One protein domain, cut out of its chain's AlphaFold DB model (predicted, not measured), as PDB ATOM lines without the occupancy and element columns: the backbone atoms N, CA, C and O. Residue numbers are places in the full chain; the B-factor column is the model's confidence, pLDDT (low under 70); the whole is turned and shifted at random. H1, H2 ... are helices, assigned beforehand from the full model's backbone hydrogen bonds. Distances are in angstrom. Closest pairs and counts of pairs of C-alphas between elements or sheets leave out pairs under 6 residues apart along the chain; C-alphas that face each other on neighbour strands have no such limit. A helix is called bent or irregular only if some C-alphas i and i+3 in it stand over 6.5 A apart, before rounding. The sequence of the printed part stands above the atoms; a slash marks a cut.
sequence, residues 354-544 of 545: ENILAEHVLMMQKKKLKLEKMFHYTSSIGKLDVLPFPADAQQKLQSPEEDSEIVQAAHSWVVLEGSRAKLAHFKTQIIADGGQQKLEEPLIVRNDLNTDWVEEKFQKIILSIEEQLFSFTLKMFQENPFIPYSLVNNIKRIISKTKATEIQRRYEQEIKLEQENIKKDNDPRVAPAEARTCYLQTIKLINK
ATOM      1  N   GLU A 354     -20.873 -35.550  -5.139       72.62
ATOM      2  CA  GLU A 354     -21.906 -35.777  -4.114       72.62
ATOM      3  C   GLU A 354     -22.291 -34.470  -3.390       72.62
ATOM      4  O   GLU A 354     -23.479 -34.172  -3.259       72.62
ATOM      5  N   ASN A 355     -21.313 -33.630  -3.028       72.38
ATOM      6  CA  ASN A 355     -21.578 -32.331  -2.396       72.38
ATOM      7  C   ASN A 355     -22.342 -31.360  -3.313       72.38
ATOM      8  O   ASN A 355     -23.273 -30.700  -2.861       72.38
ATOM      9  N   ILE A 356     -21.986 -31.290  -4.602       70.12
ATOM     10  CA  ILE A 356     -22.667 -30.415  -5.573       70.12
ATOM     11  C   ILE A 356     -24.132 -30.836  -5.754       70.12
ATOM     12  O   ILE A 356     -25.020 -29.987  -5.842       70.12
ATOM     13  N   LEU A 357     -24.405 -32.146  -5.794       71.69
ATOM     14  CA  LEU A 357     -25.770 -32.657  -5.934       71.69
ATOM     15  C   LEU A 357     -26.615 -32.362  -4.685       71.69
ATOM     16  O   LEU A 357     -27.765 -31.948  -4.823       71.69
ATOM     17  N   ALA A 358     -26.040 -32.503  -3.487       77.19
ATOM     18  CA  ALA A 358     -26.717 -32.172  -2.233       77.19
ATOM     19  C   ALA A 358     -27.053 -30.671  -2.126       77.19
ATOM     20  O   ALA A 358     -28.166 -30.308  -1.740       77.19
ATOM     21  N   GLU A 359     -26.128 -29.790  -2.522       78.44
ATOM     22  CA  GLU A 359     -26.373 -28.341  -2.566       78.44
ATOM     23  C   GLU A 359     -27.515 -27.982  -3.527       78.44
ATOM     24  O   GLU A 359     -28.373 -27.162  -3.191       78.44
ATOM     25  N   HIS A 360     -27.584 -28.629  -4.696       76.12
ATOM     26  CA  HIS A 360     -28.662 -28.408  -5.661       76.12
ATOM     27  C   HIS A 360     -30.040 -28.789  -5.096       76.12
ATOM     28  O   HIS A 360     -30.991 -28.009  -5.210       76.12
ATOM     29  N   VAL A 361     -30.152 -29.944  -4.433       79.44
ATOM     30  CA  VAL A 361     -31.406 -30.377  -3.790       79.44
ATOM     31  C   VAL A 361     -31.851 -29.369  -2.726       79.44
ATOM     32  O   VAL A 361     -33.012 -28.952  -2.720       79.44
ATOM     33  N   LEU A 362     -30.925 -28.909  -1.881       84.44
ATOM     34  CA  LEU A 362     -31.213 -27.932  -0.829       84.44
ATOM     35  C   LEU A 362     -31.713 -26.590  -1.397       84.44
ATOM     36  O   LEU A 362     -32.662 -26.004  -0.872       84.44
ATOM     37  N   MET A 363     -31.099 -26.100  -2.480       82.19
ATOM     38  CA  MET A 363     -31.534 -24.866  -3.150       82.19
ATOM     39  C   MET A 363     -32.961 -24.991  -3.695       82.19
ATOM     40  O   MET A 363     -33.791 -24.110  -3.459       82.19
ATOM     41  N   MET A 364     -33.282 -26.107  -4.357       80.69
ATOM     42  CA  MET A 364     -34.627 -26.363  -4.884       80.69
ATOM     43  C   MET A 364     -35.687 -26.423  -3.781       80.69
ATOM     44  O   MET A 364     -36.752 -25.818  -3.920       80.69
ATOM     45  N   GLN A 365     -35.389 -27.088  -2.663       85.06
ATOM     46  CA  GLN A 365     -36.297 -27.170  -1.514       85.06
ATOM     47  C   GLN A 365     -36.580 -25.793  -0.899       85.06
ATOM     48  O   GLN A 365     -37.742 -25.447  -0.680       85.06
ATOM     49  N   LYS A 366     -35.544 -24.971  -0.680       87.25
ATOM     50  CA  LYS A 366     -35.705 -23.611  -0.135       87.25
ATOM     51  C   LYS A 366     -36.587 -22.731  -1.020       87.25
ATOM     52  O   LYS A 366     -37.411 -21.974  -0.514       87.25
ATOM     53  N   LYS A 367     -36.435 -22.823  -2.342       83.75
ATOM     54  CA  LYS A 367     -37.235 -22.031  -3.288       83.75
ATOM     55  C   LYS A 367     -38.674 -22.481  -3.383       83.75
ATOM     56  O   LYS A 367     -39.568 -21.638  -3.401       83.75
ATOM     57  N   LYS A 368     -38.885 -23.793  -3.400       87.25
ATOM     58  CA  LYS A 368     -40.220 -24.366  -3.323       87.25
ATOM     59  C   LYS A 368     -40.951 -23.829  -2.085       87.25
ATOM     60  O   LYS A 368     -42.060 -23.332  -2.226       87.25
ATOM     61  N   LEU A 369     -40.294 -23.822  -0.921       89.62
ATOM     62  CA  LEU A 369     -40.867 -23.278   0.315       89.62
ATOM     63  C   LEU A 369     -41.215 -21.782   0.197       89.62
ATOM     64  O   LEU A 369     -42.305 -21.381   0.595       89.62
ATOM     65  N   LYS A 370     -40.331 -20.956  -0.386       89.69
ATOM     66  CA  LYS A 370     -40.630 -19.530  -0.641       89.69
ATOM     67  C   LYS A 370     -41.881 -19.356  -1.518       89.69
ATOM     68  O   LYS A 370     -42.709 -18.501  -1.221       89.69
ATOM     69  N   LEU A 371     -42.046 -20.176  -2.561       87.38
ATOM     70  CA  LEU A 371     -43.229 -20.140  -3.433       87.38
ATOM     71  C   LEU A 371     -44.494 -20.670  -2.750       87.38
ATOM     72  O   LEU A 371     -45.567 -20.123  -2.975       87.38
ATOM     73  N   GLU A 372     -44.387 -21.687  -1.894       90.75
ATOM     74  CA  GLU A 372     -45.510 -22.154  -1.068       90.75
ATOM     75  C   GLU A 372     -45.993 -21.047  -0.123       90.75
ATOM     76  O   GLU A 372     -47.196 -20.802  -0.035       90.75
ATOM     77  N   LYS A 373     -45.063 -20.327   0.520       91.94
ATOM     78  CA  LYS A 373     -45.385 -19.155   1.344       91.94
ATOM     79  C   LYS A 373     -46.019 -18.038   0.517       91.94
ATOM     80  O   LYS A 373     -47.051 -17.509   0.913       91.94
ATOM     81  N   MET A 374     -45.448 -17.712  -0.644       90.19
ATOM     82  CA  MET A 374     -46.013 -16.703  -1.545       90.19
ATOM     83  C   MET A 374     -47.446 -17.067  -1.948       90.19
ATOM     84  O   MET A 374     -48.334 -16.236  -1.811       90.19
ATOM     85  N   PHE A 375     -47.690 -18.315  -2.355       89.88
ATOM     86  CA  PHE A 375     -49.021 -18.818  -2.705       89.88
ATOM     87  C   PHE A 375     -50.013 -18.772  -1.532       89.88
ATOM     88  O   PHE A 375     -51.200 -18.479  -1.704       89.88
ATOM     89  N   HIS A 376     -49.540 -19.057  -0.319       91.81
ATOM     90  CA  HIS A 376     -50.351 -18.907   0.881       91.81
ATOM     91  C   HIS A 376     -50.757 -17.442   1.093       91.81
ATOM     92  O   HIS A 376     -51.941 -17.154   1.270       91.81
ATOM     93  N   TYR A 377     -49.806 -16.510   1.002       92.00
ATOM     94  CA  TYR A 377     -50.082 -15.086   1.177       92.00
ATOM     95  C   TYR A 377     -50.934 -14.498   0.049       92.00
ATOM     96  O   TYR A 377     -51.842 -13.728   0.351       92.00
ATOM     97  N   THR A 378     -50.743 -14.889  -1.216       88.94
ATOM     98  CA  THR A 378     -51.620 -14.442  -2.315       88.94
ATOM     99  C   THR A 378     -53.058 -14.887  -2.074       88.94
ATOM    100  O   THR A 378     -53.984 -14.094  -2.222       88.94
ATOM    101  N   SER A 379     -53.254 -16.127  -1.617       88.19
ATOM    102  CA  SER A 379     -54.578 -16.651  -1.270       88.19
ATOM    103  C   SER A 379     -55.212 -15.896  -0.097       88.19
ATOM    104  O   SER A 379     -56.410 -15.621  -0.122       88.19
ATOM    105  N   SER A 380     -54.429 -15.551   0.929       88.88
ATOM    106  CA  SER A 380     -54.905 -14.789   2.091       88.88
ATOM    107  C   SER A 380     -55.255 -13.343   1.729       88.88
ATOM    108  O   SER A 380     -56.322 -12.866   2.102       88.88
ATOM    109  N   ILE A 381     -54.415 -12.668   0.937       87.38
ATOM    110  CA  ILE A 381     -54.655 -11.298   0.454       87.38
ATOM    111  C   ILE A 381     -55.843 -11.258  -0.513       87.38
ATOM    112  O   ILE A 381     -56.657 -10.340  -0.461       87.38
ATOM    113  N   GLY A 382     -55.984 -12.271  -1.373       83.06
ATOM    114  CA  GLY A 382     -57.092 -12.383  -2.322       83.06
ATOM    115  C   GLY A 382     -58.470 -12.425  -1.655       83.06
ATOM    116  O   GLY A 382     -59.432 -11.927  -2.242       83.06
ATOM    117  N   LYS A 383     -58.545 -12.959  -0.426       84.50
ATOM    118  CA  LYS A 383     -59.756 -13.034   0.409       84.50
ATOM    119  C   LYS A 383     -60.080 -11.741   1.159       84.50
ATOM    120  O   LYS A 383     -61.134 -11.674   1.780       84.50
ATOM    121  N   LEU A 384     -59.195 -10.746   1.142       80.88
ATOM    122  CA  LEU A 384     -59.483  -9.459   1.762       80.88
ATOM    123  C   LEU A 384     -60.490  -8.689   0.901       80.88
ATOM    124  O   LEU A 384     -60.274  -8.500  -0.303       80.88
ATOM    125  N   ASP A 385     -61.550  -8.202   1.545       74.12
ATOM    126  CA  ASP A 385     -62.550  -7.332   0.917       74.12
ATOM    127  C   ASP A 385     -61.914  -6.023   0.432       74.12
ATOM    128  O   ASP A 385     -62.218  -5.525  -0.653       74.12
ATOM    129  N   VAL A 386     -60.964  -5.504   1.219       76.44
ATOM    130  CA  VAL A 386     -60.204  -4.282   0.946       76.44
ATOM    131  C   VAL A 386     -58.708  -4.585   0.949       76.44
ATOM    132  O   VAL A 386     -58.167  -5.082   1.942       76.44
ATOM    133  N   LEU A 387     -58.025  -4.247  -0.148       78.81
ATOM    134  CA  LEU A 387     -56.573  -4.394  -0.235       78.81
ATOM    135  C   LEU A 387     -55.880  -3.346   0.652       78.81
ATOM    136  O   LEU A 387     -56.175  -2.160   0.522       78.81
ATOM    137  N   PRO A 388     -54.963  -3.750   1.549       78.62
ATOM    138  CA  PRO A 388     -54.145  -2.799   2.296       78.62
ATOM    139  C   PRO A 388     -53.180  -2.057   1.369       78.62
ATOM    140  O   PRO A 388     -52.829  -2.571   0.304       78.62
ATOM    141  N   PHE A 389     -52.686  -0.892   1.796       76.56
ATOM    142  CA  PHE A 389     -51.503  -0.307   1.167       76.56
ATOM    143  C   PHE A 389     -50.283  -1.225   1.365       76.56
ATOM    144  O   PHE A 389     -50.254  -2.000   2.326       76.56
ATOM    145  N   PRO A 390     -49.263  -1.145   0.488       74.81
ATOM    146  CA  PRO A 390     -48.085  -2.013   0.567       74.81
ATOM    147  C   PRO A 390     -47.404  -2.011   1.946       74.81
ATOM    148  O   PRO A 390     -46.986  -3.064   2.421       74.81
ATOM    149  N   ALA A 391     -47.353  -0.852   2.613       76.06
ATOM    150  CA  ALA A 391     -46.754  -0.697   3.942       76.06
ATOM    151  C   ALA A 391     -47.513  -1.456   5.050       76.06
ATOM    152  O   ALA A 391     -46.896  -1.960   5.984       76.06
ATOM    153  N   ASP A 392     -48.833  -1.608   4.911       82.44
ATOM    154  CA  ASP A 392     -49.700  -2.195   5.943       82.44
ATOM    155  C   ASP A 392     -49.985  -3.685   5.702       82.44
ATOM    156  O   ASP A 392     -50.574  -4.367   6.546       82.44
ATOM    157  N   ALA A 393     -49.594  -4.207   4.533       81.88
ATOM    158  CA  ALA A 393     -49.886  -5.575   4.118       81.88
ATOM    159  C   ALA A 393     -49.345  -6.608   5.117       81.88
ATOM    160  O   ALA A 393     -50.039  -7.565   5.461       81.88
ATOM    161  N   GLN A 394     -48.137  -6.380   5.633       84.62
ATOM    162  CA  GLN A 394     -47.488  -7.269   6.592       84.62
ATOM    163  C   GLN A 394     -48.217  -7.297   7.943       84.62
ATOM    164  O   GLN A 394     -48.485  -8.370   8.483       84.62
ATOM    165  N   GLN A 395     -48.611  -6.128   8.456       84.19
ATOM    166  CA  GLN A 395     -49.333  -6.020   9.724       84.19
ATOM    167  C   GLN A 395     -50.725  -6.658   9.634       84.19
ATOM    168  O   GLN A 395     -51.123  -7.395  10.537       84.19
ATOM    169  N   LYS A 396     -51.453  -6.441   8.527       83.31
ATOM    170  CA  LYS A 396     -52.781  -7.044   8.325       83.31
ATOM    171  C   LYS A 396     -52.744  -8.567   8.203       83.31
ATOM    172  O   LYS A 396     -53.700  -9.222   8.604       83.31
ATOM    173  N   LEU A 397     -51.669  -9.127   7.650       84.00
ATOM    174  CA  LEU A 397     -51.502 -10.576   7.500       84.00
ATOM    175  C   LEU A 397     -50.879 -11.248   8.729       84.00
ATOM    176  O   LEU A 397     -50.782 -12.474   8.737       84.00
ATOM    177  N   GLN A 398     -50.458 -10.472   9.737       86.44
ATOM    178  CA  GLN A 398     -49.760 -10.959  10.935       86.44
ATOM    179  C   GLN A 398     -48.574 -11.877  10.588       86.44
ATOM    180  O   GLN A 398     -48.347 -12.906  11.227       86.44
ATOM    181  N   SER A 399     -47.836 -11.538   9.528       87.31
ATOM    182  CA  SER A 399     -46.730 -12.358   9.038       87.31
ATOM    183  C   SER A 399     -45.406 -12.044   9.754       87.31
ATOM    184  O   SER A 399     -45.186 -10.905  10.178       87.31
ATOM    185  N   PRO A 400     -44.493 -13.029   9.871       88.75
ATOM    186  CA  PRO A 400     -43.153 -12.806  10.414       88.75
ATOM    187  C   PRO A 400     -42.361 -11.775   9.600       88.75
ATOM    188  O   PRO A 400     -42.504 -11.706   8.379       88.75
ATOM    189  N   GLU A 401     -41.460 -11.037  10.252       86.06
ATOM    190  CA  GLU A 401     -40.569 -10.074   9.576       86.06
ATOM    191  C   GLU A 401     -39.696 -10.714   8.494       86.06
ATOM    192  O   GLU A 401     -39.490 -10.126   7.434       86.06
ATOM    193  N   GLU A 402     -39.263 -11.955   8.709       87.62
ATOM    194  CA  GLU A 402     -38.477 -12.722   7.737       87.62
ATOM    195  C   GLU A 402     -39.215 -12.947   6.406       87.62
ATOM    196  O   GLU A 402     -38.579 -13.140   5.368       87.62
ATOM    197  N   ASP A 403     -40.551 -12.901   6.423       89.75
ATOM    198  CA  ASP A 403     -41.399 -13.108   5.251       89.75
ATOM    199  C   ASP A 403     -41.812 -11.788   4.575       89.75
ATOM    200  O   ASP A 403     -42.567 -11.826   3.603       89.75
ATOM    201  N   SER A 404     -41.302 -10.632   5.024       88.06
ATOM    202  CA  SER A 404     -41.674  -9.305   4.501       88.06
ATOM    203  C   SER A 404     -41.565  -9.216   2.973       88.06
ATOM    204  O   SER A 404     -42.529  -8.849   2.300       88.06
ATOM    205  N   GLU A 405     -40.448  -9.671   2.395       89.56
ATOM    206  CA  GLU A 405     -40.254  -9.689   0.936       89.56
ATOM    207  C   GLU A 405     -41.268 -10.597   0.214       89.56
ATOM    208  O   GLU A 405     -41.756 -10.262  -0.865       89.56
ATOM    209  N   ILE A 406     -41.606 -11.751   0.803       91.00
ATOM    210  CA  ILE A 406     -42.563 -12.713   0.228       91.00
ATOM    211  C   ILE A 406     -43.979 -12.129   0.269       91.00
ATOM    212  O   ILE A 406     -44.751 -12.285  -0.677       91.00
ATOM    213  N   VAL A 407     -44.312 -11.445   1.362       90.56
ATOM    214  CA  VAL A 407     -45.605 -10.797   1.580       90.56
ATOM    215  C   VAL A 407     -45.796  -9.631   0.616       90.56
ATOM    216  O   VAL A 407     -46.854  -9.533  -0.000       90.56
ATOM    217  N   GLN A 408     -44.776  -8.791   0.430       89.75
ATOM    218  CA  GLN A 408     -44.800  -7.694  -0.543       89.75
ATOM    219  C   GLN A 408     -44.968  -8.214  -1.975       89.75
ATOM    220  O   GLN A 408     -45.794  -7.699  -2.729       89.75
ATOM    221  N   ALA A 409     -44.264  -9.288  -2.341       89.44
ATOM    222  CA  ALA A 409     -44.420  -9.918  -3.649       89.44
ATOM    223  C   ALA A 409     -45.820 -10.522  -3.847       89.44
ATOM    224  O   ALA A 409     -46.425 -10.356  -4.905       89.44
ATOM    225  N   ALA A 410     -46.360 -11.194  -2.827       89.56
ATOM    226  CA  ALA A 410     -47.710 -11.745  -2.856       89.56
ATOM    227  C   ALA A 410     -48.783 -10.649  -2.951       89.56
ATOM    228  O   ALA A 410     -49.739 -10.782  -3.714       89.56
ATOM    229  N   HIS A 411     -48.616  -9.548  -2.212       89.00
ATOM    230  CA  HIS A 411     -49.486  -8.375  -2.298       89.00
ATOM    231  C   HIS A 411     -49.463  -7.791  -3.705       89.00
ATOM    232  O   HIS A 411     -50.516  -7.638  -4.325       89.00
ATOM    233  N   SER A 412     -48.263  -7.581  -4.239       87.62
ATOM    234  CA  SER A 412     -48.064  -7.029  -5.572       87.62
ATOM    235  C   SER A 412     -48.692  -7.896  -6.657       87.62
ATOM    236  O   SER A 412     -49.362  -7.380  -7.550       87.62
ATOM    237  N   TRP A 413     -48.560  -9.220  -6.539       88.12
ATOM    238  CA  TRP A 413     -49.233 -10.167  -7.425       88.12
ATOM    239  C   TRP A 413     -50.750  -9.956  -7.429       88.12
ATOM    240  O   TRP A 413     -51.340  -9.760  -8.487       88.12
ATOM    241  N   VAL A 414     -51.382  -9.925  -6.251       86.75
ATOM    242  CA  VAL A 414     -52.843  -9.773  -6.136       86.75
ATOM    243  C   VAL A 414     -53.322  -8.405  -6.626       86.75
ATOM    244  O   VAL A 414     -54.381  -8.321  -7.249       86.75
ATOM    245  N   VAL A 415     -52.571  -7.329  -6.365       81.88
ATOM    246  CA  VAL A 415     -52.928  -5.976  -6.826       81.88
ATOM    247  C   VAL A 415     -52.893  -5.891  -8.349       81.88
ATOM    248  O   VAL A 415     -53.848  -5.403  -8.954       81.88
ATOM    249  N   LEU A 416     -51.812  -6.371  -8.967       79.44
ATOM    250  CA  LEU A 416     -51.598  -6.273 -10.412       79.44
ATOM    251  C   LEU A 416     -52.460  -7.271 -11.203       79.44
ATOM    252  O   LEU A 416     -52.816  -7.023 -12.357       79.44
ATOM    253  N   GLU A 417     -52.820  -8.403 -10.597       79.31
ATOM    254  CA  GLU A 417     -53.767  -9.355 -11.181       79.31
ATOM    255  C   GLU A 417     -55.235  -8.923 -10.996       79.31
ATOM    256  O   GLU A 417     -56.098  -9.290 -11.801       79.31
ATOM    257  N   GLY A 418     -55.510  -8.132  -9.955       70.00
ATOM    258  CA  GLY A 418     -56.841  -7.776  -9.478       70.00
ATOM    259  C   GLY A 418     -57.716  -6.971 -10.448       70.00
ATOM    260  O   GLY A 418     -57.276  -6.368 -11.426       70.00
ATOM    261  N   SER A 419     -59.020  -6.952 -10.155       58.22
ATOM    262  CA  SER A 419     -60.014  -6.225 -10.950       58.22
ATOM    263  C   SER A 419     -59.865  -4.705 -10.807       58.22
ATOM    264  O   SER A 419     -59.456  -4.192  -9.762       58.22
ATOM    265  N   ARG A 420     -60.297  -3.956 -11.835       60.16
ATOM    266  CA  ARG A 420     -60.318  -2.477 -11.836       60.16
ATOM    267  C   ARG A 420     -60.985  -1.872 -10.590       60.16
ATOM    268  O   ARG A 420     -60.621  -0.772 -10.196       60.16
ATOM    269  N   ALA A 421     -61.919  -2.587  -9.959       56.50
ATOM    270  CA  ALA A 421     -62.610  -2.150  -8.747       56.50
ATOM    271  C   ALA A 421     -61.687  -2.057  -7.515       56.50
ATOM    272  O   ALA A 421     -61.801  -1.106  -6.745       56.50
ATOM    273  N   LYS A 422     -60.732  -2.987  -7.347       64.94
ATOM    274  CA  LYS A 422     -59.781  -2.961  -6.219       64.94
ATOM    275  C   LYS A 422     -58.768  -1.817  -6.356       64.94
ATOM    276  O   LYS A 422     -58.447  -1.150  -5.379       64.94
ATOM    277  N   LEU A 423     -58.340  -1.527  -7.584       67.00
ATOM    278  CA  LEU A 423     -57.494  -0.371  -7.900       67.00
ATOM    279  C   LEU A 423     -58.244   0.965  -7.766       67.00
ATOM    280  O   LEU A 423     -57.666   1.956  -7.328       67.00
ATOM    281  N   ALA A 424     -59.538   0.996  -8.099       67.19
ATOM    282  CA  ALA A 424     -60.379   2.174  -7.891       67.19
ATOM    283  C   ALA A 424     -60.524   2.519  -6.400       67.19
ATOM    284  O   ALA A 424     -60.509   3.696  -6.054       67.19
ATOM    285  N   HIS A 425     -60.578   1.514  -5.518       70.62
ATOM    286  CA  HIS A 425     -60.614   1.737  -4.072       70.62
ATOM    287  C   HIS A 425     -59.376   2.486  -3.557       70.62
ATOM    288  O   HIS A 425     -59.531   3.419  -2.776       70.62
ATOM    289  N   PHE A 426     -58.171   2.168  -4.053       72.44
ATOM    290  CA  PHE A 426     -56.966   2.932  -3.702       72.44
ATOM    291  C   PHE A 426     -57.086   4.407  -4.083       72.44
ATOM    292  O   PHE A 426     -56.713   5.267  -3.293       72.44
ATOM    293  N   LYS A 427     -57.646   4.721  -5.260       72.25
ATOM    294  CA  LYS A 427     -57.894   6.119  -5.649       72.25
ATOM    295  C   LYS A 427     -58.872   6.795  -4.690       72.25
ATOM    296  O   LYS A 427     -58.593   7.897  -4.232       72.25
ATOM    297  N   THR A 428     -59.972   6.128  -4.341       74.81
ATOM    298  CA  THR A 428     -60.957   6.651  -3.379       74.81
ATOM    299  C   THR A 428     -60.344   6.888  -1.997       74.81
ATOM    300  O   THR A 428     -60.626   7.907  -1.374       74.81
ATOM    301  N   GLN A 429     -59.474   5.991  -1.533       73.50
ATOM    302  CA  GLN A 429     -58.805   6.109  -0.240       73.50
ATOM    303  C   GLN A 429     -57.761   7.236  -0.234       73.50
ATOM    304  O   GLN A 429     -57.756   8.053   0.677       73.50
ATOM    305  N   ILE A 430     -56.968   7.378  -1.306       74.56
ATOM    306  CA  ILE A 430     -56.045   8.513  -1.485       74.56
ATOM    307  C   ILE A 430     -56.800   9.850  -1.450       74.56
ATOM    308  O   ILE A 430     -56.317  10.811  -0.850       74.56
ATOM    309  N   ILE A 431     -57.978   9.913  -2.080       74.75
ATOM    310  CA  ILE A 431     -58.841  11.101  -2.069       74.75
ATOM    311  C   ILE A 431     -59.361  11.386  -0.655       74.75
ATOM    312  O   ILE A 431     -59.345  12.542  -0.239       74.75
ATOM    313  N   ALA A 432     -59.794  10.364   0.086       72.06
ATOM    314  CA  ALA A 432     -60.266  10.520   1.463       72.06
ATOM    315  C   ALA A 432     -59.151  11.023   2.400       72.06
ATOM    316  O   ALA A 432     -59.360  11.993   3.130       72.06
ATOM    317  N   ASP A 433     -57.952  10.442   2.304       69.00
ATOM    318  CA  ASP A 433     -56.796  10.803   3.133       69.00
ATOM    319  C   ASP A 433     -56.284  12.223   2.818       69.00
ATOM    320  O   ASP A 433     -55.956  12.997   3.718       69.00
ATOM    321  N   GLY A 434     -56.253  12.619   1.539       61.81
ATOM    322  CA  GLY A 434     -55.888  13.989   1.150       61.81
ATOM    323  C   GLY A 434     -56.995  15.020   1.384       61.81
ATOM    324  O   GLY A 434     -56.710  16.205   1.548       61.81
ATOM    325  N   GLY A 435     -58.258  14.586   1.442       55.44
ATOM    326  CA  GLY A 435     -59.386  15.411   1.869       55.44
ATOM    327  C   GLY A 435     -59.302  15.795   3.348       55.44
ATOM    328  O   GLY A 435     -59.647  16.921   3.696       55.44
ATOM    329  N   GLN A 436     -58.775  14.908   4.201       51.62
ATOM    330  CA  GLN A 436     -58.506  15.203   5.614       51.62
ATOM    331  C   GLN A 436     -57.343  16.191   5.799       51.62
ATOM    332  O   GLN A 436     -57.465  17.109   6.601       51.62
ATOM    333  N   GLN A 437     -56.268  16.088   5.008       46.25
ATOM    334  CA  GLN A 437     -55.156  17.056   5.059       46.25
ATOM    335  C   GLN A 437     -55.550  18.467   4.585       46.25
ATOM    336  O   GLN A 437     -55.036  19.453   5.102       46.25
ATOM    337  N   LYS A 438     -56.502  18.593   3.649       47.06
ATOM    338  CA  LYS A 438     -57.018  19.901   3.193       47.06
ATOM    339  C   LYS A 438     -57.940  20.607   4.195       47.06
ATOM    340  O   LYS A 438     -58.229  21.783   3.998       47.06
ATOM    341  N   LEU A 439     -58.416  19.920   5.233       43.31
ATOM    342  CA  LEU A 439     -59.254  20.510   6.286       43.31
ATOM    343  C   LEU A 439     -58.434  21.193   7.397       43.31
ATOM    344  O   LEU A 439     -59.013  21.935   8.187       43.31
ATOM    345  N   GLU A 440     -57.111  20.992   7.443       42.38
ATOM    346  CA  GLU A 440     -56.219  21.578   8.459       42.38
ATOM    347  C   GLU A 440     -55.387  22.777   7.957       42.38
ATOM    348  O   GLU A 440     -54.763  23.465   8.764       42.38
ATOM    349  N   GLU A 441     -55.413  23.097   6.658       35.66
ATOM    350  CA  GLU A 441     -54.736  24.282   6.109       35.66
ATOM    351  C   GLU A 441     -55.732  25.423   5.816       35.66
ATOM    352  O   GLU A 441     -56.776  25.197   5.195       35.66
ATOM    353  N   PRO A 442     -55.445  26.673   6.238       36.75
ATOM    354  CA  PRO A 442     -56.347  27.794   6.014       36.75
ATOM    355  C   PRO A 442     -56.476  28.089   4.516       36.75
ATOM    356  O   PRO A 442     -55.480  28.213   3.800       36.75
ATOM    357  N   LEU A 443     -57.728  28.222   4.063       44.94
ATOM    358  CA  LEU A 443     -58.123  28.493   2.680       44.94
ATOM    359  C   LEU A 443     -57.383  29.708   2.096       44.94
ATOM    360  O   LEU A 443     -57.825  30.848   2.231       44.94
ATOM    361  N   ILE A 444     -56.311  29.450   1.348       40.50
ATOM    362  CA  ILE A 444     -55.861  30.344   0.286       40.50
ATOM    363  C   ILE A 444     -56.275  29.698  -1.028       40.50
ATOM    364  O   ILE A 444     -55.852  28.599  -1.382       40.50
ATOM    365  N   VAL A 445     -57.166  30.411  -1.709       47.38
ATOM    366  CA  VAL A 445     -57.764  30.108  -3.006       47.38
ATOM    367  C   VAL A 445     -56.734  29.502  -3.965       47.38
ATOM    368  O   VAL A 445     -55.885  30.199  -4.516       47.38
ATOM    369  N   ARG A 446     -56.851  28.196  -4.205       39.88
ATOM    370  CA  ARG A 446     -56.395  27.549  -5.438       39.88
ATOM    371  C   ARG A 446     -57.593  26.858  -6.067       39.88
ATOM    372  O   ARG A 446     -57.842  25.674  -5.852       39.88
ATOM    373  N   ASN A 447     -58.363  27.656  -6.799       42.28
ATOM    374  CA  ASN A 447     -59.122  27.133  -7.921       42.28
ATOM    375  C   ASN A 447     -58.097  26.775  -9.004       42.28
ATOM    376  O   ASN A 447     -57.189  27.563  -9.252       42.28
ATOM    377  N   ASP A 448     -58.260  25.587  -9.581       41.59
ATOM    378  CA  ASP A 448     -57.405  24.906 -10.566       41.59
ATOM    379  C   ASP A 448     -56.347  23.963  -9.947       41.59
ATOM    380  O   ASP A 448     -55.524  24.378  -9.140       41.59
ATOM    381  N   LEU A 449     -56.372  22.680 -10.366       45.72
ATOM    382  CA  LEU A 449     -55.453  21.551 -10.041       45.72
ATOM    383  C   LEU A 449     -55.891  20.508  -8.987       45.72
ATOM    384  O   LEU A 449     -55.052  19.890  -8.330       45.72
ATOM    385  N   ASN A 450     -57.183  20.200  -8.849       47.12
ATOM    386  CA  ASN A 450     -57.595  19.090  -7.967       47.12
ATOM    387  C   ASN A 450     -57.390  17.679  -8.571       47.12
ATOM    388  O   ASN A 450     -57.543  16.690  -7.859       47.12
ATOM    389  N   THR A 451     -57.032  17.571  -9.855       49.09
ATOM    390  CA  THR A 451     -56.995  16.305 -10.612       49.09
ATOM    391  C   THR A 451     -55.606  15.696 -10.830       49.09
ATOM    392  O   THR A 451     -55.544  14.533 -11.214       49.09
ATOM    393  N   ASP A 452     -54.506  16.403 -10.548       65.38
ATOM    394  CA  ASP A 452     -53.155  15.917 -10.908       65.38
ATOM    395  C   ASP A 452     -52.447  15.157  -9.768       65.38
ATOM    396  O   ASP A 452     -51.853  14.101  -9.974       65.38
ATOM    397  N   TRP A 453     -52.587  15.616  -8.518       70.62
ATOM    398  CA  TRP A 453     -51.837  15.049  -7.385       70.62
ATOM    399  C   TRP A 453     -52.293  13.630  -6.984       70.62
ATOM    400  O   TRP A 453     -51.476  12.808  -6.563       70.62
ATOM    401  N   VAL A 454     -53.593  13.324  -7.117       70.06
ATOM    402  CA  VAL A 454     -54.152  11.985  -6.833       70.06
ATOM    403  C   VAL A 454     -53.629  10.978  -7.844       70.06
ATOM    404  O   VAL A 454     -53.236   9.875  -7.465       70.06
ATOM    405  N   GLU A 455     -53.620  11.356  -9.125       70.25
ATOM    406  CA  GLU A 455     -53.115  10.495 -10.186       70.25
ATOM    407  C   GLU A 455     -51.609  10.288 -10.021       70.25
ATOM    408  O   GLU A 455     -51.160   9.149 -10.059       70.25
ATOM    409  N   GLU A 456     -50.841  11.337  -9.716       70.00
ATOM    410  CA  GLU A 456     -49.402  11.226  -9.459       70.00
ATOM    411  C   GLU A 456     -49.093  10.287  -8.276       70.00
ATOM    412  O   GLU A 456     -48.248   9.394  -8.381       70.00
ATOM    413  N   LYS A 457     -49.808  10.436  -7.152       72.44
ATOM    414  CA  LYS A 457     -49.640   9.571  -5.971       72.44
ATOM    415  C   LYS A 457     -50.057   8.129  -6.265       72.44
ATOM    416  O   LYS A 457     -49.374   7.199  -5.842       72.44
ATOM    417  N   PHE A 458     -51.134   7.936  -7.023       75.31
ATOM    418  CA  PHE A 458     -51.576   6.616  -7.462       75.31
ATOM    419  C   PHE A 458     -50.541   5.947  -8.379       75.31
ATOM    420  O   PHE A 458     -50.183   4.797  -8.139       75.31
ATOM    421  N   GLN A 459     -49.997   6.664  -9.368       73.31
ATOM    422  CA  GLN A 459     -48.951   6.143 -10.255       73.31
ATOM    423  C   GLN A 459     -47.684   5.760  -9.475       73.31
ATOM    424  O   GLN A 459     -47.151   4.678  -9.697       73.31
ATOM    425  N   LYS A 460     -47.244   6.568  -8.497       75.50
ATOM    426  CA  LYS A 460     -46.098   6.225  -7.627       75.50
ATOM    427  C   LYS A 460     -46.313   4.928  -6.843       75.50
ATOM    428  O   LYS A 460     -45.389   4.127  -6.719       75.50
ATOM    429  N   ILE A 461     -47.526   4.700  -6.336       76.50
ATOM    430  CA  ILE A 461     -47.866   3.468  -5.611       76.50
ATOM    431  C   ILE A 461     -47.847   2.262  -6.555       76.50
ATOM    432  O   ILE A 461     -47.284   1.231  -6.198       76.50
ATOM    433  N   ILE A 462     -48.405   2.390  -7.763       77.38
ATOM    434  CA  ILE A 462     -48.376   1.314  -8.765       77.38
ATOM    435  C   ILE A 462     -46.941   0.982  -9.182       77.38
ATOM    436  O   ILE A 462     -46.585  -0.192  -9.185       77.38
ATOM    437  N   LEU A 463     -46.101   1.989  -9.439       76.19
ATOM    438  CA  LEU A 463     -44.683   1.785  -9.753       76.19
ATOM    439  C   LEU A 463     -43.956   1.045  -8.620       76.19
ATOM    440  O   LEU A 463     -43.252   0.074  -8.874       76.19
ATOM    441  N   SER A 464     -44.184   1.438  -7.363       81.38
ATOM    442  CA  SER A 464     -43.587   0.756  -6.206       81.38
ATOM    443  C   SER A 464     -44.027  -0.711  -6.095       81.38
ATOM    444  O   SER A 464     -43.215  -1.580  -5.783       81.38
ATOM    445  N   ILE A 465     -45.295  -1.006  -6.390       81.94
ATOM    446  CA  ILE A 465     -45.846  -2.368  -6.393       81.94
ATOM    447  C   ILE A 465     -45.230  -3.216  -7.519       81.94
ATOM    448  O   ILE A 465     -44.863  -4.375  -7.316       81.94
ATOM    449  N   GLU A 466     -45.074  -2.643  -8.711       78.75
ATOM    450  CA  GLU A 466     -44.396  -3.308  -9.826       78.75
ATOM    451  C   GLU A 466     -42.926  -3.606  -9.505       78.75
ATOM    452  O   GLU A 466     -42.456  -4.721  -9.749       78.75
ATOM    453  N   GLU A 467     -42.214  -2.652  -8.898       81.12
ATOM    454  CA  GLU A 467     -40.821  -2.813  -8.472       81.12
ATOM    455  C   GLU A 467     -40.649  -3.905  -7.410       81.12
ATOM    456  O   GLU A 467     -39.691  -4.678  -7.478       81.12
ATOM    457  N   GLN A 468     -41.577  -4.022  -6.457       84.69
ATOM    458  CA  GLN A 468     -41.543  -5.069  -5.430       84.69
ATOM    459  C   GLN A 468     -41.661  -6.468  -6.042       84.69
ATOM    460  O   GLN A 468     -40.845  -7.349  -5.748       84.69
ATOM    461  N   LEU A 469     -42.637  -6.673  -6.935       83.56
ATOM    462  CA  LEU A 469     -42.799  -7.953  -7.625       83.56
ATOM    463  C   LEU A 469     -41.600  -8.259  -8.530       83.56
ATOM    464  O   LEU A 469     -41.126  -9.400  -8.575       83.56
ATOM    465  N   PHE A 470     -41.084  -7.244  -9.223       80.00
ATOM    466  CA  PHE A 470     -39.909  -7.381 -10.072       80.00
ATOM    467  C   PHE A 470     -38.668  -7.793  -9.273       80.00
ATOM    468  O   PHE A 470     -38.052  -8.815  -9.582       80.00
ATOM    469  N   SER A 471     -38.347  -7.055  -8.211       82.69
ATOM    470  CA  SER A 471     -37.196  -7.307  -7.340       82.69
ATOM    471  C   SER A 471     -37.246  -8.705  -6.724       82.69
ATOM    472  O   SER A 471     -36.262  -9.451  -6.771       82.69
ATOM    473  N   PHE A 472     -38.419  -9.124  -6.236       86.19
ATOM    474  CA  PHE A 472     -38.609 -10.473  -5.706       86.19
ATOM    475  C   PHE A 472     -38.344 -11.554  -6.760       86.19
ATOM    476  O   PHE A 472     -37.667 -12.546  -6.483       86.19
ATOM    477  N   THR A 473     -38.847 -11.357  -7.979       79.69
ATOM    478  CA  THR A 473     -38.658 -12.296  -9.093       79.69
ATOM    479  C   THR A 473     -37.189 -12.413  -9.462       79.69
ATOM    480  O   THR A 473     -36.662 -13.522  -9.542       79.69
ATOM    481  N   LEU A 474     -36.508 -11.280  -9.617       77.62
ATOM    482  CA  LEU A 474     -35.092 -11.233  -9.953       77.62
ATOM    483  C   LEU A 474     -34.245 -11.921  -8.872       77.62
ATOM    484  O   LEU A 474     -33.424 -12.784  -9.178       77.62
ATOM    485  N   LYS A 475     -34.512 -11.643  -7.590       83.50
ATOM    486  CA  LYS A 475     -33.851 -12.312  -6.458       83.50
ATOM    487  C   LYS A 475     -34.147 -13.813  -6.421       83.50
ATOM    488  O   LYS A 475     -33.292 -14.625  -6.056       83.50
ATOM    489  N   MET A 476     -35.360 -14.217  -6.808       79.31
ATOM    490  CA  MET A 476     -35.713 -15.626  -6.935       79.31
ATOM    491  C   MET A 476     -34.828 -16.330  -7.970       79.31
ATOM    492  O   MET A 476     -34.292 -17.391  -7.632       79.31
ATOM    493  N   PHE A 477     -34.608 -15.701  -9.129       73.38
ATOM    494  CA  PHE A 477     -33.722 -16.172 -10.200       73.38
ATOM    495  C   PHE A 477     -32.245 -16.214  -9.796       73.38
ATOM    496  O   PHE A 477     -31.642 -17.284  -9.843       73.38
ATOM    497  N   GLN A 478     -31.693 -15.113  -9.284       75.00
ATOM    498  CA  GLN A 478     -30.275 -15.019  -8.900       75.00
ATOM    499  C   GLN A 478     -29.863 -16.050  -7.835       75.00
ATOM    500  O   GLN A 478     -28.741 -16.556  -7.821       75.00
ATOM    501  N   GLU A 479     -30.765 -16.360  -6.901       76.12
ATOM    502  CA  GLU A 479     -30.523 -17.357  -5.856       76.12
ATOM    503  C   GLU A 479     -30.706 -18.806  -6.355       76.12
ATOM    504  O   GLU A 479     -30.178 -19.728  -5.729       76.12
ATOM    505  N   ASN A 480     -31.491 -19.041  -7.415       73.31
ATOM    506  CA  ASN A 480     -31.701 -20.370  -7.989       73.31
ATOM    507  C   ASN A 480     -32.065 -20.293  -9.489       73.31
ATOM    508  O   ASN A 480     -33.246 -20.138  -9.823       73.31
ATOM    509  N   PRO A 481     -31.099 -20.533 -10.393       67.19
ATOM    510  CA  PRO A 481     -31.335 -20.477 -11.834       67.19
ATOM    511  C   PRO A 481     -32.192 -21.645 -12.358       67.19
ATOM    512  O   PRO A 481     -32.510 -21.695 -13.541       67.19
ATOM    513  N   PHE A 482     -32.576 -22.606 -11.506       69.06
ATOM    514  CA  PHE A 482     -33.406 -23.768 -11.850       69.06
ATOM    515  C   PHE A 482     -34.911 -23.540 -11.608       69.06
ATOM    516  O   PHE A 482     -35.696 -24.491 -11.645       69.06
ATOM    517  N   ILE A 483     -35.346 -22.307 -11.326       72.94
ATOM    518  CA  ILE A 483     -36.774 -21.985 -11.193       72.94
ATOM    519  C   ILE A 483     -37.488 -22.141 -12.548       72.94
ATOM    520  O   ILE A 483     -36.947 -21.738 -13.578       72.94
ATOM    521  N   PRO A 484     -38.717 -22.699 -12.583       74.56
ATOM    522  CA  PRO A 484     -39.445 -22.861 -13.834       74.56
ATOM    523  C   PRO A 484     -39.738 -21.533 -14.538       74.56
ATOM    524  O   PRO A 484     -40.287 -20.598 -13.952       74.56
ATOM    525  N   TYR A 485     -39.479 -21.510 -15.844       72.44
ATOM    526  CA  TYR A 485     -39.741 -20.372 -16.729       72.44
ATOM    527  C   TYR A 485     -41.205 -19.899 -16.729       72.44
ATOM    528  O   TYR A 485     -41.497 -18.735 -16.995       72.44
ATOM    529  N   SER A 486     -42.145 -20.787 -16.398       74.62
ATOM    530  CA  SER A 486     -43.561 -20.435 -16.275       74.62
ATOM    531  C   SER A 486     -43.807 -19.305 -15.269       74.62
ATOM    532  O   SER A 486     -44.695 -18.491 -15.505       74.62
ATOM    533  N   LEU A 487     -42.992 -19.184 -14.210       77.88
ATOM    534  CA  LEU A 487     -43.109 -18.085 -13.245       77.88
ATOM    535  C   LEU A 487     -42.838 -16.729 -13.913       77.88
ATOM    536  O   LEU A 487     -43.594 -15.782 -13.725       77.88
ATOM    537  N   VAL A 488     -41.803 -16.656 -14.755       74.25
ATOM    538  CA  VAL A 488     -41.422 -15.440 -15.497       74.25
ATOM    539  C   VAL A 488     -42.522 -15.006 -16.440       74.25
ATOM    540  O   VAL A 488     -42.823 -13.818 -16.532       74.25
ATOM    541  N   ASN A 489     -43.106 -15.961 -17.160       75.69
ATOM    542  CA  ASN A 489     -44.176 -15.670 -18.103       75.69
ATOM    543  C   ASN A 489     -45.414 -15.129 -17.392       75.69
ATOM    544  O   ASN A 489     -46.017 -14.175 -17.882       75.69
ATOM    545  N   ASN A 490     -45.772 -15.702 -16.239       80.19
ATOM    546  CA  ASN A 490     -46.901 -15.220 -15.450       80.19
ATOM    547  C   ASN A 490     -46.656 -13.781 -14.979       80.19
ATOM    548  O   ASN A 490     -47.508 -12.921 -15.185       80.19
ATOM    549  N   ILE A 491     -45.462 -13.483 -14.466       78.44
ATOM    550  CA  ILE A 491     -45.116 -12.143 -13.969       78.44
ATOM    551  C   ILE A 491     -45.021 -11.131 -15.107       78.44
ATOM    552  O   ILE A 491     -45.592 -10.049 -15.011       78.44
ATOM    553  N   LYS A 492     -44.415 -11.508 -16.238       75.88
ATOM    554  CA  LYS A 492     -44.408 -10.691 -17.456       75.88
ATOM    555  C   LYS A 492     -45.829 -10.349 -17.891       75.88
ATOM    556  O   LYS A 492     -46.120  -9.200 -18.205       75.88
ATOM    557  N   ARG A 493     -46.721 -11.344 -17.902       77.44
ATOM    558  CA  ARG A 493     -48.129 -11.150 -18.260       77.44
ATOM    559  C   ARG A 493     -48.818 -10.199 -17.286       77.44
ATOM    560  O   ARG A 493     -49.581  -9.353 -17.739       77.44
ATOM    561  N   ILE A 494     -48.554 -10.320 -15.988       76.56
ATOM    562  CA  ILE A 494     -49.114  -9.448 -14.950       76.56
ATOM    563  C   ILE A 494     -48.624  -8.006 -15.125       76.56
ATOM    564  O   ILE A 494     -49.451  -7.108 -15.240       76.56
ATOM    565  N   ILE A 495     -47.311  -7.790 -15.255       71.69
ATOM    566  CA  ILE A 495     -46.713  -6.457 -15.444       71.69
ATOM    567  C   ILE A 495     -47.170  -5.835 -16.771       71.69
ATOM    568  O   ILE A 495     -47.530  -4.672 -16.813       71.69
ATOM    569  N   SER A 496     -47.280  -6.610 -17.856       69.19
ATOM    570  CA  SER A 496     -47.732  -6.087 -19.162       69.19
ATOM    571  C   SER A 496     -49.178  -5.571 -19.187       69.19
ATOM    572  O   SER A 496     -49.588  -4.938 -20.159       69.19
ATOM    573  N   LYS A 497     -49.981  -5.854 -18.149       69.69
ATOM    574  CA  LYS A 497     -51.330  -5.283 -18.012       69.69
ATOM    575  C   LYS A 497     -51.296  -3.813 -17.592       69.69
ATOM    576  O   LYS A 497     -52.328  -3.144 -17.696       69.69
ATOM    577  N   THR A 498     -50.162  -3.309 -17.116       64.12
ATOM    578  CA  THR A 498     -50.004  -1.917 -16.702       64.12
ATOM    579  C   THR A 498     -49.411  -1.077 -17.837       64.12
ATOM    580  O   THR A 498     -48.810  -1.588 -18.778       64.12
ATOM    581  N   LYS A 499     -49.636   0.244 -17.813       57.47
ATOM    582  CA  LYS A 499     -49.145   1.165 -18.861       57.47
ATOM    583  C   LYS A 499     -47.657   1.532 -18.695       57.47
ATOM    584  O   LYS A 499     -47.159   2.361 -19.457       57.47
ATOM    585  N   ALA A 500     -46.956   0.954 -17.715       60.19
ATOM    586  CA  ALA A 500     -45.579   1.291 -17.360       60.19
ATOM    587  C   ALA A 500     -44.567   0.643 -18.326       60.19
ATOM    588  O   ALA A 500     -43.934  -0.375 -18.045       60.19
ATOM    589  N   THR A 501     -44.403   1.260 -19.497       59.31
ATOM    590  CA  THR A 501     -43.528   0.768 -20.577       59.31
ATOM    591  C   THR A 501     -42.056   0.663 -20.173       59.31
ATOM    592  O   THR A 501     -41.335  -0.176 -20.713       59.31
ATOM    593  N   GLU A 502     -41.593   1.478 -19.226       64.94
ATOM    594  CA  GLU A 502     -40.190   1.515 -18.805       64.94
ATOM    595  C   GLU A 502     -39.821   0.367 -17.854       64.94
ATOM    596  O   GLU A 502     -38.825  -0.317 -18.090       64.94
ATOM    597  N   ILE A 503     -40.672   0.057 -16.869       64.06
ATOM    598  CA  ILE A 503     -40.502  -1.126 -16.007       64.06
ATOM    599  C   ILE A 503     -40.631  -2.403 -16.833       64.06
ATOM    600  O   ILE A 503     -39.835  -3.323 -16.666       64.06
ATOM    601  N   GLN A 504     -41.561  -2.448 -17.790       64.38
ATOM    602  CA  GLN A 504     -41.679  -3.581 -18.704       64.38
ATOM    603  C   GLN A 504     -40.412  -3.778 -19.554       64.38
ATOM    604  O   GLN A 504     -39.941  -4.906 -19.691       64.38
ATOM    605  N   ARG A 505     -39.827  -2.700 -20.100       66.69
ATOM    606  CA  ARG A 505     -38.557  -2.773 -20.848       66.69
ATOM    607  C   ARG A 505     -37.409  -3.247 -19.967       66.69
ATOM    608  O   ARG A 505     -36.636  -4.097 -20.399       66.69
ATOM    609  N   ARG A 506     -37.310  -2.728 -18.742       69.12
ATOM    610  CA  ARG A 506     -36.270  -3.113 -17.783       69.12
ATOM    611  C   ARG A 506     -36.413  -4.573 -17.357       69.12
ATOM    612  O   ARG A 506     -35.434  -5.311 -17.389       69.12
ATOM    613  N   TYR A 507     -37.645  -5.010 -17.089       68.31
ATOM    614  CA  TYR A 507     -37.987  -6.410 -16.853       68.31
ATOM    615  C   TYR A 507     -37.530  -7.281 -18.019       68.31
ATOM    616  O   TYR A 507     -36.834  -8.265 -17.815       68.31
ATOM    617  N   GLU A 508     -37.883  -6.915 -19.253       68.75
ATOM    618  CA  GLU A 508     -37.500  -7.681 -20.437       68.75
ATOM    619  C   GLU A 508     -35.988  -7.718 -20.654       68.75
ATOM    620  O   GLU A 508     -35.487  -8.766 -21.036       68.75
ATOM    621  N   GLN A 509     -35.257  -6.634 -20.400       75.31
ATOM    622  CA  GLN A 509     -33.801  -6.594 -20.560       75.31
ATOM    623  C   GLN A 509     -33.077  -7.420 -19.493       75.31
ATOM    624  O   GLN A 509     -32.245  -8.254 -19.843       75.31
ATOM    625  N   GLU A 510     -33.405  -7.223 -18.214       72.62
ATOM    626  CA  GLU A 510     -32.733  -7.908 -17.105       72.62
ATOM    627  C   GLU A 510     -33.104  -9.393 -17.075       72.62
ATOM    628  O   GLU A 510     -32.227 -10.248 -16.997       72.62
ATOM    629  N   ILE A 511     -34.381  -9.734 -17.263       66.56
ATOM    630  CA  ILE A 511     -34.799 -11.135 -17.326       66.56
ATOM    631  C   ILE A 511     -34.278 -11.815 -18.596       66.56
ATOM    632  O   ILE A 511     -33.939 -12.988 -18.530       66.56
ATOM    633  N   LYS A 512     -34.173 -11.129 -19.744       67.69
ATOM    634  CA  LYS A 512     -33.553 -11.715 -20.948       67.69
ATOM    635  C   LYS A 512     -32.056 -11.952 -20.757       67.69
ATOM    636  O   LYS A 512     -31.564 -12.981 -21.203       67.69
ATOM    637  N   LEU A 513     -31.351 -11.053 -20.068       68.31
ATOM    638  CA  LEU A 513     -29.945 -11.243 -19.703       68.31
ATOM    639  C   LEU A 513     -29.773 -12.478 -18.804       68.31
ATOM    640  O   LEU A 513     -28.938 -13.332 -19.085       68.31
ATOM    641  N   GLU A 514     -30.606 -12.608 -17.768       64.06
ATOM    642  CA  GLU A 514     -30.612 -13.785 -16.888       64.06
ATOM    643  C   GLU A 514     -31.028 -15.047 -17.674       64.06
ATOM    644  O   GLU A 514     -30.410 -16.094 -17.545       64.06
ATOM    645  N   GLN A 515     -31.990 -14.962 -18.604       60.38
ATOM    646  CA  GLN A 515     -32.375 -16.069 -19.495       60.38
ATOM    647  C   GLN A 515     -31.258 -16.520 -20.443       60.38
ATOM    648  O   GLN A 515     -31.147 -17.711 -20.724       60.38
ATOM    649  N   GLU A 516     -30.451 -15.595 -20.960       60.47
ATOM    650  CA  GLU A 516     -29.286 -15.903 -21.801       60.47
ATOM    651  C   GLU A 516     -28.171 -16.592 -20.995       60.47
ATOM    652  O   GLU A 516     -27.372 -17.350 -21.553       60.47
ATOM    653  N   ASN A 517     -28.165 -16.381 -19.679       54.06
ATOM    654  CA  ASN A 517     -27.246 -16.991 -18.729       54.06
ATOM    655  C   ASN A 517     -27.782 -18.297 -18.090       54.06
ATOM    656  O   ASN A 517     -26.989 -19.087 -17.564       54.06
ATOM    657  N   ILE A 518     -29.092 -18.580 -18.185       53.41
ATOM    658  CA  ILE A 518     -29.679 -19.891 -17.872       53.41
ATOM    659  C   ILE A 518     -29.008 -20.937 -18.769       53.41
ATOM    660  O   ILE A 518     -29.134 -20.926 -19.995       53.41
ATOM    661  N   LYS A 519     -28.297 -21.890 -18.158       49.81
ATOM    662  CA  LYS A 519     -27.669 -23.011 -18.872       49.81
ATOM    663  C   LYS A 519     -28.670 -23.688 -19.805       49.81
ATOM    664  O   LYS A 519     -29.709 -24.158 -19.345       49.81
ATOM    665  N   LYS A 520     -28.297 -23.897 -21.077       42.75
ATOM    666  CA  LYS A 520     -29.022 -24.832 -21.971       42.75
ATOM    667  C   LYS A 520     -29.133 -26.259 -21.395       42.75
ATOM    668  O   LYS A 520     -29.954 -27.029 -21.877       42.75
ATOM    669  N   ASP A 521     -28.370 -26.575 -20.346       43.09
ATOM    670  CA  ASP A 521     -28.390 -27.846 -19.610       43.09
ATOM    671  C   ASP A 521     -29.387 -27.880 -18.425       43.09
ATOM    672  O   ASP A 521     -29.356 -28.820 -17.628       43.09
ATOM    673  N   ASN A 522     -30.294 -26.901 -18.294       48.41
ATOM    674  CA  ASN A 522     -31.402 -26.895 -17.321       48.41
ATOM    675  C   ASN A 522     -32.504 -27.918 -17.662       48.41
ATOM    676  O   ASN A 522     -33.699 -27.627 -17.610       48.41
ATOM    677  N   ASP A 523     -32.117 -29.139 -18.017       53.78
ATOM    678  CA  ASP A 523     -33.066 -30.226 -18.156       53.78
ATOM    679  C   ASP A 523     -33.313 -30.860 -16.774       53.78
ATOM    680  O   ASP A 523     -32.446 -31.576 -16.257       53.78
ATOM    681  N   PRO A 524     -34.494 -30.670 -16.153       54.97
ATOM    682  CA  PRO A 524     -34.840 -31.331 -14.895       54.97
ATOM    683  C   PRO A 524     -34.818 -32.867 -15.003       54.97
ATOM    684  O   PRO A 524     -34.885 -33.547 -13.979       54.97
ATOM    685  N   ARG A 525     -34.710 -33.442 -16.215       53.69
ATOM    686  CA  ARG A 525     -34.484 -34.878 -16.451       53.69
ATOM    687  C   ARG A 525     -33.059 -35.343 -16.118       53.69
ATOM    688  O   ARG A 525     -32.882 -36.537 -15.910       53.69
ATOM    689  N   VAL A 526     -32.081 -34.435 -16.040       58.47
ATOM    690  CA  VAL A 526     -30.662 -34.727 -15.728       58.47
ATOM    691  C   VAL A 526     -30.330 -34.434 -14.251       58.47
ATOM    692  O   VAL A 526     -29.280 -34.826 -13.744       58.47
ATOM    693  N   ALA A 527     -31.242 -33.778 -13.528       65.50
ATOM    694  CA  ALA A 527     -31.110 -33.488 -12.103       65.50
ATOM    695  C   ALA A 527     -31.352 -34.736 -11.219       65.50
ATOM    696  O   ALA A 527     -32.067 -35.655 -11.630       65.50
ATOM    697  N   PRO A 528     -30.827 -34.762  -9.974       72.19
ATOM    698  CA  PRO A 528     -31.202 -35.764  -8.976       72.19
ATOM    699  C   PRO A 528     -32.721 -35.909  -8.849       72.19
ATOM    700  O   PRO A 528     -33.452 -34.918  -8.930       72.19
ATOM    701  N   ALA A 529     -33.204 -37.128  -8.594       79.81
ATOM    702  CA  ALA A 529     -34.637 -37.431  -8.511       79.81
ATOM    703  C   ALA A 529     -35.397 -36.512  -7.528       79.81
ATOM    704  O   ALA A 529     -36.523 -36.087  -7.797       79.81
ATOM    705  N   GLU A 530     -34.758 -36.146  -6.418       79.50
ATOM    706  CA  GLU A 530     -35.293 -35.245  -5.391       79.50
ATOM    707  C   GLU A 530     -35.450 -33.804  -5.903       79.50
ATOM    708  O   GLU A 530     -36.510 -33.193  -5.735       79.50
ATOM    709  N   ALA A 531     -34.436 -33.275  -6.596       77.56
ATOM    710  CA  ALA A 531     -34.483 -31.949  -7.214       77.56
ATOM    711  C   ALA A 531     -35.540 -31.892  -8.329       77.56
ATOM    712  O   ALA A 531     -36.322 -30.943  -8.396       77.56
ATOM    713  N   ARG A 532     -35.639 -32.952  -9.143       80.75
ATOM    714  CA  ARG A 532     -36.682 -33.097 -10.170       80.75
ATOM    715  C   ARG A 532     -38.085 -33.100  -9.563       80.75
ATOM    716  O   ARG A 532     -38.990 -32.455 -10.090       80.75
ATOM    717  N   THR A 533     -38.271 -33.792  -8.442       84.50
ATOM    718  CA  THR A 533     -39.552 -33.811  -7.721       84.50
ATOM    719  C   THR A 533     -39.916 -32.414  -7.219       84.50
ATOM    720  O   THR A 533     -41.043 -31.961  -7.437       84.50
ATOM    721  N   CYS A 534     -38.957 -31.691  -6.630       82.88
ATOM    722  CA  CYS A 534     -39.151 -30.305  -6.201       82.88
ATOM    723  C   CYS A 534     -39.509 -29.386  -7.376       82.88
ATOM    724  O   CYS A 534     -40.436 -28.585  -7.268       82.88
ATOM    725  N   TYR A 535     -38.833 -29.533  -8.518       82.00
ATOM    726  CA  TYR A 535     -39.113 -28.770  -9.735       82.00
ATOM    727  C   TYR A 535     -40.552 -28.983 -10.234       82.00
ATOM    728  O   TYR A 535     -41.288 -28.022 -10.459       82.00
ATOM    729  N   LEU A 536     -41.001 -30.239 -10.333       83.06
ATOM    730  CA  LEU A 536     -42.366 -30.567 -10.764       83.06
ATOM    731  C   LEU A 536     -43.432 -30.047  -9.789       83.06
ATOM    732  O   LEU A 536     -44.480 -29.567 -10.219       83.06
ATOM    733  N   GLN A 537     -43.176 -30.118  -8.481       84.81
ATOM    734  CA  GLN A 537     -44.059 -29.522  -7.472       84.81
ATOM    735  C   GLN A 537     -44.104 -27.994  -7.594       84.81
ATOM    736  O   GLN A 537     -45.173 -27.404  -7.476       84.81
ATOM    737  N   THR A 538     -42.968 -27.369  -7.900       83.12
ATOM    738  CA  THR A 538     -42.863 -25.923  -8.121       83.12
ATOM    739  C   THR A 538     -43.678 -25.485  -9.338       83.12
ATOM    740  O   THR A 538     -44.444 -24.535  -9.236       83.12
ATOM    741  N   ILE A 539     -43.621 -26.220 -10.456       82.81
ATOM    742  CA  ILE A 539     -44.492 -25.966 -11.620       82.81
ATOM    743  C   ILE A 539     -45.970 -26.042 -11.232       82.81
ATOM    744  O   ILE A 539     -46.753 -25.179 -11.617       82.81
ATOM    745  N   LYS A 540     -46.364 -27.059 -10.454       85.12
ATOM    746  CA  LYS A 540     -47.756 -27.195 -10.001       85.12
ATOM    747  C   LYS A 540     -48.206 -26.017  -9.137       85.12
ATOM    748  O   LYS A 540     -49.373 -25.659  -9.214       85.12
ATOM    749  N   LEU A 541     -47.318 -25.452  -8.317       83.38
ATOM    750  CA  LEU A 541     -47.603 -24.249  -7.527       83.38
ATOM    751  C   LEU A 541     -47.729 -23.017  -8.421       83.38
ATOM    752  O   LEU A 541     -48.705 -22.290  -8.301       83.38
ATOM    753  N   ILE A 542     -46.801 -22.831  -9.361       82.00
ATOM    754  CA  ILE A 542     -46.827 -21.711 -10.311       82.00
ATOM    755  C   ILE A 542     -48.092 -21.733 -11.166       82.00
ATOM    756  O   ILE A 542     -48.648 -20.685 -11.426       82.00
ATOM    757  N   ASN A 543     -48.570 -22.904 -11.585       80.75
ATOM    758  CA  ASN A 543     -49.799 -23.005 -12.376       80.75
ATOM    759  C   ASN A 543     -51.078 -22.730 -11.563       80.75
ATOM    760  O   ASN A 543     -52.155 -22.654 -12.147       80.75
ATOM    761  N   LYS A 544     -50.983 -22.678 -10.227       80.69
ATOM    762  CA  LYS A 544     -52.086 -22.289  -9.337       80.69
ATOM    763  C   LYS A 544     -52.047 -20.801  -8.972       80.69
ATOM    764  O   LYS A 544     -53.055 -20.311  -8.469       80.69
TER     765      LYS A 544
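What this domain is: This is residues 354 to 544 of the 545 residues of an uncharacterized protein of Oxytricha trifallax (UniProt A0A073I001). Two long helices, H1 and H5, run opposite ways and offset along a long, loose body, with H3 crossing between the last part of H1 and residues 465 to 472 of H5. H8 runs beside H1, H6 and H7 fold back and forth beside H5, and residues 435 to 452, of which 435 to 437 belong to H4 and 452 to H5, stick out and add to the length. The printed part has 191 residues with eight named helices, H1 to H8 in order, no named strand, and is all helix. It is loose, with a radius of gyration of the C-alphas of 20.1 A and spans of 74 by 34 by 26 A.

Where its parts are: H1, the longest helix, is residues 354 to 382, 42.3 A from C-alpha 354 at (-21.906, -35.777, -4.114) to C-alpha 382. H5 is residues 452 to 479, 40.6 A, beginning at (-53.155, 15.917, -10.908). H4 is residues 420 to 437, 26.3 A; H3 is residues 401 to 417, 24.6 A; H7 is residues 501 to 517, 24.2 A. H2 is residues 393 to 397, H6 485 to 495, and H8 529 to 542, ending at (-46.827, -21.711, -10.311). H3 is irregular: C-alphas 402 and 405 are 7.7 A apart.

How they stand to each other: H1 touches H8 at a shallow tilt of 18 degrees, the same way, closest at the C-alphas of Val 361 and Ala 531, 4.9 A. With residues 370 to 382 alone H1 touches H3, at a steep tilt of 58 degrees; the closest C-alphas, Thr 378 and Ala 410, are 4.8 A apart. H2 touches H3, closest at Gln 394 and Val 407, C-alphas 6.4 A apart. H3 touches H5 at a steep tilt of 60 degrees, closest at the C-alphas of Ala 409 and Leu 469, 4.7 A. H5, H6 and H7 form an up-and-down bundle, each running against the one before. H5 and H6, a hairpin, only just touch, with 3 pairs of C-alphas within 8 A. H4 touches H5 with residues 426 to 431 alone, closest at the C-alphas of Lys 427 and Phe 458, 6.6 A. H7 and H8 are apart. Every O i to N i+4 pair is within hydrogen-bond range in H1, H2, H5, H6, H7 and H8; in H3 11 of 13 are, in H4 13 of 14.

The domain as a whole: The C-alphas of Glu 354 and Val 445 are farthest apart, 75.0 A. The printed part has no cut; the links H4 to H5 and H7 to H8 are long. The mean pLDDT of the printed part is 73.3, and 58 residues are under 70, among them 433 to 452 and 511 to 527.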